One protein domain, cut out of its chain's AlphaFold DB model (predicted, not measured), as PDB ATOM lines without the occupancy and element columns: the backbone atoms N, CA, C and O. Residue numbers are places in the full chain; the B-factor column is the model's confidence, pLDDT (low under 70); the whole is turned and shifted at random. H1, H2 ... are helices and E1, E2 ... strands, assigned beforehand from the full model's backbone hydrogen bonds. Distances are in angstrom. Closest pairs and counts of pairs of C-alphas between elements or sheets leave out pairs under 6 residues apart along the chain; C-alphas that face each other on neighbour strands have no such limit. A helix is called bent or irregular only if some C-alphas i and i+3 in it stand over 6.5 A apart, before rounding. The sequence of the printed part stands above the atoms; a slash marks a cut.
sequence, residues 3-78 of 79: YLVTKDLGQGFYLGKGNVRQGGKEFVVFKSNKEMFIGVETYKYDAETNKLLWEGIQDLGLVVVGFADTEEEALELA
ATOM      1  N   TYR A   3     200.118 316.949 328.860       94.00
ATOM      2  CA  TYR A   3     200.136 315.496 328.854       94.00
ATOM      3  C   TYR A   3     201.292 314.996 329.711       94.00
ATOM      4  O   TYR A   3     202.448 315.301 329.427       94.00
ATOM      5  N   LEU A   4     200.971 314.242 330.758       94.75
ATOM      6  CA  LEU A   4     201.944 313.511 331.567       94.75
ATOM      7  C   LEU A   4     202.283 312.211 330.845       94.75
ATOM      8  O   LEU A   4     201.365 311.477 330.492       94.75
ATOM      9  N   VAL A   5     203.559 311.896 330.650       94.50
ATOM     10  CA  VAL A   5     203.953 310.599 330.090       94.50
ATOM     11  C   VAL A   5     203.622 309.512 331.107       94.50
ATOM     12  O   VAL A   5     204.144 309.526 332.216       94.50
ATOM     13  N   THR A   6     202.741 308.576 330.765       94.62
ATOM     14  CA  THR A   6     202.255 307.549 331.699       94.62
ATOM     15  C   THR A   6     202.680 306.134 331.346       94.62
ATOM     16  O   THR A   6     202.680 305.293 332.243       94.62
ATOM     17  N   LYS A   7     203.022 305.852 330.082       94.25
ATOM     18  CA  LYS A   7     203.457 304.515 329.646       94.25
ATOM     19  C   LYS A   7     204.470 304.584 328.504       94.25
ATOM     20  O   LYS A   7     204.378 305.465 327.650       94.25
ATOM     21  N   ASP A   8     205.389 303.626 328.506       94.25
ATOM     22  CA  ASP A   8     206.195 303.233 327.348       94.25
ATOM     23  C   ASP A   8     205.446 302.104 326.626       94.25
ATOM     24  O   ASP A   8     205.064 301.113 327.254       94.25
ATOM     25  N   LEU A   9     205.176 302.291 325.336       91.88
ATOM     26  CA  LEU A   9     204.476 301.326 324.487       91.88
ATOM     27  C   LEU A   9     205.457 300.460 323.675       91.88
ATOM     28  O   LEU A   9     205.040 299.555 322.957       91.88
ATOM     29  N   GLY A  10     206.763 300.696 323.806       89.06
ATOM     30  CA  GLY A  10     207.822 300.035 323.058       89.06
ATOM     31  C   GLY A  10     208.139 300.734 321.733       89.06
ATOM     32  O   GLY A  10     207.400 301.578 321.240       89.06
ATOM     33  N   GLN A  11     209.292 300.392 321.145       88.69
ATOM     34  CA  GLN A  11     209.755 300.919 319.845       88.69
ATOM     35  C   GLN A  11     209.825 302.463 319.759       88.69
ATOM     36  O   GLN A  11     209.757 303.044 318.672       88.69
ATOM     37  N   GLY A  12     209.987 303.128 320.907       90.12
ATOM     38  CA  GLY A  12     210.031 304.586 321.018       90.12
ATOM     39  C   GLY A  12     208.659 305.260 321.006       90.12
ATOM     40  O   GLY A  12     208.604 306.479 320.846       90.12
ATOM     41  N   PHE A  13     207.563 304.507 321.145       93.81
ATOM     42  CA  PHE A  13     206.221 305.052 321.330       93.81
ATOM     43  C   PHE A  13     205.907 305.233 322.810       93.81
ATOM     44  O   PHE A  13     206.178 304.372 323.642       93.81
ATOM     45  N   TYR A  14     205.274 306.355 323.118       95.25
ATOM     46  CA  TYR A  14     204.913 306.742 324.469       95.25
ATOM     47  C   TYR A  14     203.470 307.212 324.514       95.25
ATOM     48  O   TYR A  14     202.949 307.816 323.570       95.25
ATOM     49  N   LEU A  15     202.845 306.954 325.657       95.25
ATOM     50  CA  LEU A  15     201.497 307.395 325.957       95.25
ATOM     51  C   LEU A  15     201.545 308.556 326.942       95.25
ATOM     52  O   LEU A  15     202.044 308.413 328.060       95.25
ATOM     53  N   GLY A  16     200.980 309.688 326.540       94.81
ATOM     54  CA  GLY A  16     200.719 310.822 327.410       94.81
ATOM     55  C   GLY A  16     199.251 310.880 327.819       94.81
ATOM     56  O   GLY A  16     198.369 310.735 326.977       94.81
ATOM     57  N   LYS A  17     198.970 311.152 329.094       94.38
ATOM     58  CA  LYS A  17     197.615 311.371 329.609       94.38
ATOM     59  C   LYS A  17     197.363 312.848 329.875       94.38
ATOM     60  O   LYS A  17     198.117 313.494 330.608       94.38
ATOM     61  N   GLY A  18     196.288 313.366 329.296       92.00
ATOM     62  CA  GLY A  18     195.842 314.739 329.456       92.00
ATOM     63  C   GLY A  18     195.380 315.027 330.882       92.00
ATOM     64  O   GLY A  18     194.757 314.197 331.542       92.00
ATOM     65  N   ASN A  19     195.650 316.240 331.359       82.25
ATOM     66  CA  ASN A  19     195.181 316.707 332.666       82.25
ATOM     67  C   ASN A  19     193.715 317.186 332.674       82.25
ATOM     68  O   ASN A  19     193.168 317.471 333.738       82.25
ATOM     69  N   VAL A  20     193.079 317.285 331.506       77.94
ATOM     70  CA  VAL A  20     191.688 317.714 331.339       77.94
ATOM     71  C   VAL A  20     190.951 316.633 330.560       77.94
ATOM     72  O   VAL A  20     191.431 316.202 329.519       77.94
ATOM     73  N   ARG A  21     189.774 316.208 331.030       69.19
ATOM     74  CA  ARG A  21     188.893 315.362 330.218       69.19
ATOM     75  C   ARG A  21     188.267 316.214 329.118       69.19
ATOM     76  O   ARG A  21     187.348 316.990 329.375       69.19
ATOM     77  N   GLN A  22     188.818 316.113 327.916       66.25
ATOM     78  CA  GLN A  22     188.202 316.589 326.684       66.25
ATOM     79  C   GLN A  22     188.006 315.371 325.794       66.25
ATOM     80  O   GLN A  22     188.990 314.730 325.432       66.25
ATOM     81  N   GLY A  23     186.749 315.077 325.452       69.69
ATOM     82  CA  GLY A  23     186.437 314.047 324.462       69.69
ATOM     83  C   GLY A  23     187.221 314.280 323.164       69.69
ATOM     84  O   GLY A  23     187.406 315.418 322.727       69.69
ATOM     85  N   GLY A  24     187.711 313.198 322.590       75.31
ATOM     86  CA  GLY A  24     188.680 313.057 321.515       75.31
ATOM     87  C   GLY A  24     190.162 313.194 321.893       75.31
ATOM     88  O   GLY A  24     190.996 313.025 321.004       75.31
ATOM     89  N   LYS A  25     190.537 313.600 323.121       84.81
ATOM     90  CA  LYS A  25     191.922 314.042 323.436       84.81
ATOM     91  C   LYS A  25     192.427 313.680 324.833       84.81
ATOM     92  O   LYS A  25     193.385 314.301 325.312       84.81
ATOM     93  N   GLU A  26     191.811 312.704 325.493       90.69
ATOM     94  CA  GLU A  26     192.244 312.271 326.828       90.69
ATOM     95  C   GLU A  26     193.670 311.708 326.825       90.69
ATOM     96  O   GLU A  26     194.430 311.940 327.769       90.69
ATOM     97  N   PHE A  27     194.064 311.045 325.739       93.31
ATOM     98  CA  PHE A  27     195.386 310.466 325.552       93.31
ATOM     99  C   PHE A  27     196.055 310.999 324.287       93.31
ATOM    100  O   PHE A  27     195.394 311.306 323.296       93.31
ATOM    101  N   VAL A  28     197.383 311.096 324.325       94.38
ATOM    102  CA  VAL A  28     198.229 311.381 323.164       94.38
ATOM    103  C   VAL A  28     199.233 310.254 322.994       94.38
ATOM    104  O   VAL A  28     199.905 309.860 323.946       94.38
ATOM    105  N   VAL A  29     199.349 309.757 321.771       94.94
ATOM    106  CA  VAL A  29     200.391 308.814 321.380       94.94
ATOM    107  C   VAL A  29     201.439 309.594 320.621       94.94
ATOM    108  O   VAL A  29     201.127 310.329 319.678       94.94
ATOM    109  N   PHE A  30     202.689 309.465 321.037       94.94
ATOM    110  CA  PHE A  30     203.790 310.154 320.387       94.94
ATOM    111  C   PHE A  30     205.041 309.291 320.346       94.94
ATOM    112  O   PHE A  30     205.240 308.404 321.173       94.94
ATOM    113  N   LYS A  31     205.893 309.572 319.366       94.25
ATOM    114  CA  LYS A  31     207.179 308.915 319.185       94.25
ATOM    115  C   LYS A  31     208.311 309.809 319.671       94.25
ATOM    116  O   LYS A  31     208.326 311.010 319.395       94.25
ATOM    117  N   SER A  32     209.280 309.202 320.342       91.62
ATOM    118  CA  SER A  32     210.529 309.823 320.761       91.62
ATOM    119  C   SER A  32     211.710 308.930 320.391       91.62
ATOM    120  O   SER A  32     211.643 307.708 320.491       91.62
ATOM    121  N   ASN A  33     212.822 309.550 319.991       89.44
ATOM    122  CA  ASN A  33     214.100 308.856 319.789       89.44
ATOM    123  C   ASN A  33     214.920 308.741 321.086       89.44
ATOM    124  O   ASN A  33     216.020 308.192 321.079       89.44
ATOM    125  N   LYS A  34     214.418 309.317 322.181       89.06
ATOM    126  CA  LYS A  34     215.006 309.259 323.518       89.06
ATOM    127  C   LYS A  34     214.025 308.584 324.464       89.06
ATOM    128  O   LYS A  34     212.816 308.691 324.268       89.06
ATOM    129  N   GLU A  35     214.560 307.949 325.495       88.75
ATOM    130  CA  GLU A  35     213.756 307.418 326.590       88.75
ATOM    131  C   GLU A  35     213.072 308.563 327.351       88.75
ATOM    132  O   GLU A  35     213.690 309.603 327.589       88.75
ATOM    133  N   MET A  36     211.790 308.385 327.677       91.50
ATOM    134  CA  MET A  36     210.979 309.370 328.399       91.50
ATOM    135  C   MET A  36     210.799 308.932 329.856       91.50
ATOM    136  O   MET A  36     210.601 307.746 330.135       91.50
ATOM    137  N   PHE A  37     210.793 309.879 330.796       91.06
ATOM    138  CA  PHE A  37     210.573 309.550 332.209       91.06
ATOM    139  C   PHE A  37     209.084 309.398 332.527       91.06
ATOM    140  O   PHE A  37     208.348 310.372 332.719       91.06
ATOM    141  N   ILE A  38     208.654 308.143 332.637       93.50
ATOM    142  CA  ILE A  38     207.272 307.777 332.939       93.50
ATOM    143  C   ILE A  38     206.854 308.277 334.331       93.50
ATOM    144  O   ILE A  38     207.535 308.049 335.327       93.50
ATOM    145  N   GLY A  39     205.706 308.948 334.405       92.00
ATOM    146  CA  GLY A  39     205.118 309.487 335.632       92.00
ATOM    147  C   GLY A  39     205.734 310.801 336.112       92.00
ATOM    148  O   GLY A  39     205.285 311.329 337.128       92.00
ATOM    149  N   VAL A  40     206.724 311.341 335.393       90.56
ATOM    150  CA  VAL A  40     207.438 312.571 335.768       90.56
ATOM    151  C   VAL A  40     207.384 313.601 334.647       90.56
ATOM    152  O   VAL A  40     207.030 314.757 334.882       90.56
ATOM    153  N   GLU A  41     207.715 313.203 333.419       91.62
ATOM    154  CA  GLU A  41     207.768 314.137 332.300       91.62
ATOM    155  C   GLU A  41     206.380 314.589 331.855       91.62
ATOM    156  O   GLU A  41     205.470 313.788 331.649       91.62
ATOM    157  N   THR A  42     206.229 315.899 331.664       93.06
ATOM    158  CA  THR A  42     204.997 316.506 331.165       93.06
ATOM    159  C   THR A  42     205.303 317.390 329.966       93.06
ATOM    160  O   THR A  42     206.253 318.173 329.981       93.06
ATOM    161  N   TYR A  43     204.454 317.301 328.949       93.56
ATOM    162  CA  TYR A  43     204.578 318.060 327.713       93.56
ATOM    163  C   TYR A  43     203.304 318.842 327.426       93.56
ATOM    164  O   TYR A  43     202.189 318.347 327.604       93.56
ATOM    165  N   LYS A  44     203.459 320.074 326.949       93.19
ATOM    166  CA  LYS A  44     202.345 320.890 326.478       93.19
ATOM    167  C   LYS A  44     202.126 320.608 325.000       93.19
ATOM    168  O   LYS A  44     203.005 320.858 324.183       93.19
ATOM    169  N   TYR A  45     200.936 320.142 324.653       92.12
ATOM    170  CA  TYR A  45     200.496 320.108 323.267       92.12
ATOM    171  C   TYR A  45     200.202 321.520 322.768       92.12
ATOM    172  O   TYR A  45     199.361 322.229 323.346       92.12
ATOM    173  N   ASP A  46     200.901 321.884 321.699       90.44
ATOM    174  CA  ASP A  46     200.686 323.065 320.882       90.44
ATOM    175  C   ASP A  46     199.921 322.671 319.609       90.44
ATOM    176  O   ASP A  46     200.421 321.935 318.757       90.44
ATOM    177  N   ALA A  47     198.686 323.162 319.503       87.00
ATOM    178  CA  ALA A  47     197.790 322.857 318.396       87.00
ATOM    179  C   ALA A  47     198.126 323.639 317.117       87.00
ATOM    180  O   ALA A  47     197.760 323.186 316.037       87.00
ATOM    181  N   GLU A  48     198.814 324.782 317.218       88.25
ATOM    182  CA  GLU A  48     199.179 325.590 316.045       88.25
ATOM    183  C   GLU A  48     200.267 324.899 315.225       88.25
ATOM    184  O   GLU A  48     200.245 324.917 313.995       88.25
ATOM    185  N   THR A  49     201.203 324.248 315.917       88.00
ATOM    186  CA  THR A  49     202.342 323.559 315.300       88.00
ATOM    187  C   THR A  49     202.209 322.037 315.296       88.00
ATOM    188  O   THR A  49     203.029 321.358 314.680       88.00
ATOM    189  N   ASN A  50     201.168 321.501 315.943       87.81
ATOM    190  CA  ASN A  50     200.936 320.073 316.167       87.81
ATOM    191  C   ASN A  50     202.122 319.361 316.851       87.81
ATOM    192  O   ASN A  50     202.544 318.281 316.435       87.81
ATOM    193  N   LYS A  51     202.676 319.981 317.900       91.00
ATOM    194  CA  LYS A  51     203.877 319.503 318.606       91.00
ATOM    195  C   LYS A  51     203.656 319.342 320.100       91.00
ATOM    196  O   LYS A  51     202.816 320.006 320.705       91.00
ATOM    197  N   LEU A  52     204.462 318.474 320.704       92.25
ATOM    198  CA  LEU A  52     204.607 318.370 322.151       92.25
ATOM    199  C   LEU A  52     205.851 319.149 322.584       92.25
ATOM    200  O   LEU A  52     206.970 318.804 322.212       92.25
ATOM    201  N   LEU A  53     205.637 320.206 323.364       93.06
ATOM    202  CA  LEU A  53     206.682 321.103 323.844       93.06
ATOM    203  C   LEU A  53     206.968 320.837 325.321       93.06
ATOM    204  O   LEU A  53     206.063 320.900 326.161       93.06
ATOM    205  N   TRP A  54     208.230 320.581 325.654       90.38
ATOM    206  CA  TRP A  54     208.669 320.479 327.041       90.38
ATOM    207  C   TRP A  54     208.632 321.858 327.693       90.38
ATOM    208  O   TRP A  54     209.025 322.859 327.081       90.38
ATOM    209  N   GLU A  55     208.039 321.920 328.886       86.00
ATOM    210  CA  GLU A  55     207.730 323.167 329.605       86.00
ATOM    211  C   GLU A  55     206.988 324.224 328.756       86.00
ATOM    212  O   GLU A  55     206.935 325.406 329.091       86.00
ATOM    213  N   GLY A  56     206.371 323.811 327.642       83.19
ATOM    214  CA  GLY A  56     205.654 324.695 326.728       83.19
ATOM    215  C   GLY A  56     206.516 325.585 325.834       83.19
ATOM    216  O   GLY A  56     205.943 326.441 325.164       83.19
ATOM    217  N   ILE A  57     207.837 325.390 325.802       85.56
ATOM    218  CA  ILE A  57     208.763 326.221 325.012       85.56
ATOM    219  C   ILE A  57     209.758 325.411 324.178       85.56
ATOM    220  O   ILE A  57     210.201 325.892 323.136       85.56
ATOM    221  N   GLN A  58     210.114 324.196 324.601       88.56
ATOM    222  CA  GLN A  58     211.176 323.434 323.957       88.56
ATOM    223  C   GLN A  58     210.616 322.294 323.106       88.56
ATOM    224  O   GLN A  58     210.008 321.357 323.617       88.56
ATOM    225  N   ASP A  59     210.870 322.352 321.800       88.25
ATOM    226  CA  ASP A  59     210.633 321.233 320.889       88.25
ATOM    227  C   ASP A  59     211.794 320.234 320.996       88.25
ATOM    228  O   ASP A  59     212.927 320.534 320.615       88.25
ATOM    229  N   LEU A  60     211.515 319.050 321.541       87.56
ATOM    230  CA  LEU A  60     212.492 317.964 321.666       87.56
ATOM    231  C   LEU A  60     212.473 316.997 320.471       87.56
ATOM    232  O   LEU A  60     213.131 315.958 320.519       87.56
ATOM    233  N   GLY A  61     211.747 317.326 319.398       86.69
ATOM    234  CA  GLY A  61     211.597 316.466 318.226       86.69
ATOM    235  C   GLY A  61     210.637 315.299 318.457       86.69
ATOM    236  O   GLY A  61     210.791 314.248 317.836       86.69
ATOM    237  N   LEU A  62     209.670 315.468 319.364       91.19
ATOM    238  CA  LEU A  62     208.611 314.492 319.608       91.19
ATOM    239  C   LEU A  62     207.608 314.519 318.454       91.19
ATOM    240  O   LEU A  62     207.145 315.588 318.052       91.19
ATOM    241  N   VAL A  63     207.239 313.347 317.942       91.94
ATOM    242  CA  VAL A  63     206.295 313.230 316.822       91.94
ATOM    243  C   VAL A  63     204.954 312.750 317.347       91.94
ATOM    244  O   VAL A  63     204.842 311.612 317.790       91.94
ATOM    245  N   VAL A  64     203.930 313.600 317.284       93.50
ATOM    246  CA  VAL A  64     202.560 313.202 317.634       93.50
ATOM    247  C   VAL A  64     202.027 312.255 316.563       93.50
ATOM    248  O   VAL A  64     201.993 312.602 315.385       93.50
ATOM    249  N   VAL A  65     201.620 311.063 316.988       92.69
ATOM    250  CA  VAL A  65     201.037 310.023 316.132       92.69
ATOM    251  C   VAL A  65     199.524 310.201 316.074       92.69
ATOM    252  O   VAL A  65     198.939 310.191 314.994       92.69
ATOM    253  N   GLY A  66     198.895 310.438 317.226       92.00
ATOM    254  CA  GLY A  66     197.454 310.635 317.309       92.00
ATOM    255  C   GLY A  66     196.954 310.897 318.724       92.00
ATOM    256  O   GLY A  66     197.727 310.936 319.685       92.00
ATOM    257  N   PHE A  67     195.642 311.080 318.825       93.06
ATOM    258  CA  PHE A  67     194.913 311.263 320.075       93.06
ATOM    259  C   PHE A  67     193.841 310.189 320.209       93.06
ATOM    260  O   PHE A  67     193.322 309.716 319.199       93.06
ATOM    261  N   ALA A  68     193.511 309.845 321.448       91.69
ATOM    262  CA  ALA A  68     192.519 308.834 321.774       91.69
ATOM    263  C   ALA A  68     191.708 309.236 323.011       91.69
ATOM    264  O   ALA A  68     192.176 310.024 323.843       91.69
ATOM    265  N   ASP A  69     190.508 308.677 323.135       89.56
ATOM    266  CA  ASP A  69     189.657 308.831 324.317       89.56
ATOM    267  C   ASP A  69     189.902 307.748 325.351       89.56
ATOM    268  O   ASP A  69     189.796 307.988 326.554       89.56
ATOM    269  N   THR A  70     190.271 306.559 324.890       88.94
ATOM    270  CA  THR A  70     190.593 305.433 325.760       88.94
ATOM    271  C   THR A  70     192.036 304.990 325.583       88.94
ATOM    272  O   THR A  70     192.702 305.287 324.593       88.94
ATOM    273  N   GLU A  71     192.540 304.256 326.573       87.25
ATOM    274  CA  GLU A  71     193.866 303.659 326.461       87.25
ATOM    275  C   GLU A  71     193.912 302.572 325.373       87.25
ATOM    276  O   GLU A  71     194.920 302.463 324.686       87.25
ATOM    277  N   GLU A  72     192.830 301.809 325.179       89.75
ATOM    278  CA  GLU A  72     192.749 300.783 324.127       89.75
ATOM    279  C   GLU A  72     192.902 301.397 322.732       89.75
ATOM    280  O   GLU A  72     193.760 300.963 321.968       89.75
ATOM    281  N   GLU A  73     192.168 302.473 322.441       89.88
ATOM    282  CA  GLU A  73     192.318 303.233 321.190       89.88
ATOM    283  C   GLU A  73     193.742 303.785 321.019       89.88
ATOM    284  O   GLU A  73     194.294 303.794 319.920       89.88
ATOM    285  N   ALA A  74     194.372 304.235 322.106       88.19
ATOM    286  CA  ALA A  74     195.743 304.728 322.058       88.19
ATOM    287  C   ALA A  74     196.754 303.616 321.730       88.19
ATOM    288  O   ALA A  74     197.758 303.865 321.063       88.19
ATOM    289  N   LEU A  75     196.500 302.387 322.180       88.00
ATOM    290  CA  LEU A  75     197.330 301.232 321.847       88.00
ATOM    291  C   LEU A  75     197.185 300.850 320.372       88.00
ATOM    292  O   LEU A  75     198.196 300.580 319.730       88.00
ATOM    293  N   GLU A  76     195.973 300.896 319.818       89.62
ATOM    294  CA  GLU A  76     195.744 300.667 318.383       89.62
ATOM    295  C   GLU A  76     196.446 301.703 317.492       89.62
ATOM    296  O   GLU A  76     196.801 301.401 316.362       89.62
ATOM    297  N   LEU A  77     196.692 302.919 317.988       86.12
ATOM    298  CA  LEU A  77     197.450 303.942 317.255       86.12
ATOM    299  C   LEU A  77     198.968 303.708 317.258       86.12
ATOM    300  O   LEU A  77     199.681 304.323 316.462       86.12
ATOM    301  N   ALA A  78     199.482 302.891 318.178       81.62
ATOM    302  CA  ALA A  78     200.915 302.657 318.337       81.62
ATOM    303  C   ALA A  78     201.447 301.481 317.492       81.62
ATOM    304  O   ALA A  78     202.662 301.401 317.291       81.62
TER     305      ALA A  78
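What this domain is: This is residues 3 to 78 of the 79 residues of an uncharacterized protein of Acinetobacter pittii (UniProt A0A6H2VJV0). A single antiparallel sheet of six strands curls like part of a small barrel: E5 and E4 fold back over E2, E3 and E6, with E1 as the hinge between the two leaves. A short last helix, H1, covers part of the outside of the curl, over E3. The printed part has 76 residues, with six named strands and then one named helix along the chain, E1 E2 E3 E4 E5 E6 H1; across the sheet the order is E5 E4 E1 E2 E3 E6. The class is mostly strand, and the whole is compact and rounded, with a radius of gyration of the C-alphas of 11.0 A and spans of 28 by 26 by 20 A.

How they stand to each other: In the strongly twisted sheet, E1, residues 3 to 10, and E2, residues 13 to 18, form an antiparallel hairpin at 155 degrees, with N 6 and O 15 at 2.8 A. E2 forms a second hairpin with E3, residues 27 to 31, where N 14 and O 30 are 2.8 A apart. These three strands are a meander, each the antiparallel neighbour of the one before. E6, residues 63 to 68, is an edge strand antiparallel to E3, with N 29 and O 66 at 2.9 A. On the other side of E1, N 3 is 2.8 A from O 43 of E4, residues 42 to 46; E1 to E4 make a Greek key, a meander of three strands with the fourth the antiparallel neighbour of the first. E4 forms a hairpin with the edge strand E5, residues 51 to 54, with N 44 and O 53 at 2.8 A. The sheet is a folded sheet, bent back on itself into two leaves that face each other; the closest C-alphas of E5 and E6, Lys 51 and Val 64, are 6.5 A apart. H1, residues 71 to 76, is on the sheet at a height of 8.3 A and lies over E3, only just slantwise to the strands at 32 degrees on the local plane. In H1 every O i to N i+4 pair is within hydrogen-bond range.

Where its parts are: E1 begins at C-alpha 3, (200.136, 315.496, 328.854), measures 18.2 A and bends by 61 degrees at residue 6. E2 is 16.4 A long and E6 15.3 A. H1 ends at C-alpha 76, (195.744, 300.667, 318.383).

The domain as a whole: The C-alphas of Ile 57 and Glu 72 are the two farthest apart, at 30.1 A. The printed part has no cut and no long link. The mean pLDDT of the printed part is 89.5; residues 21 to 23 are under 70.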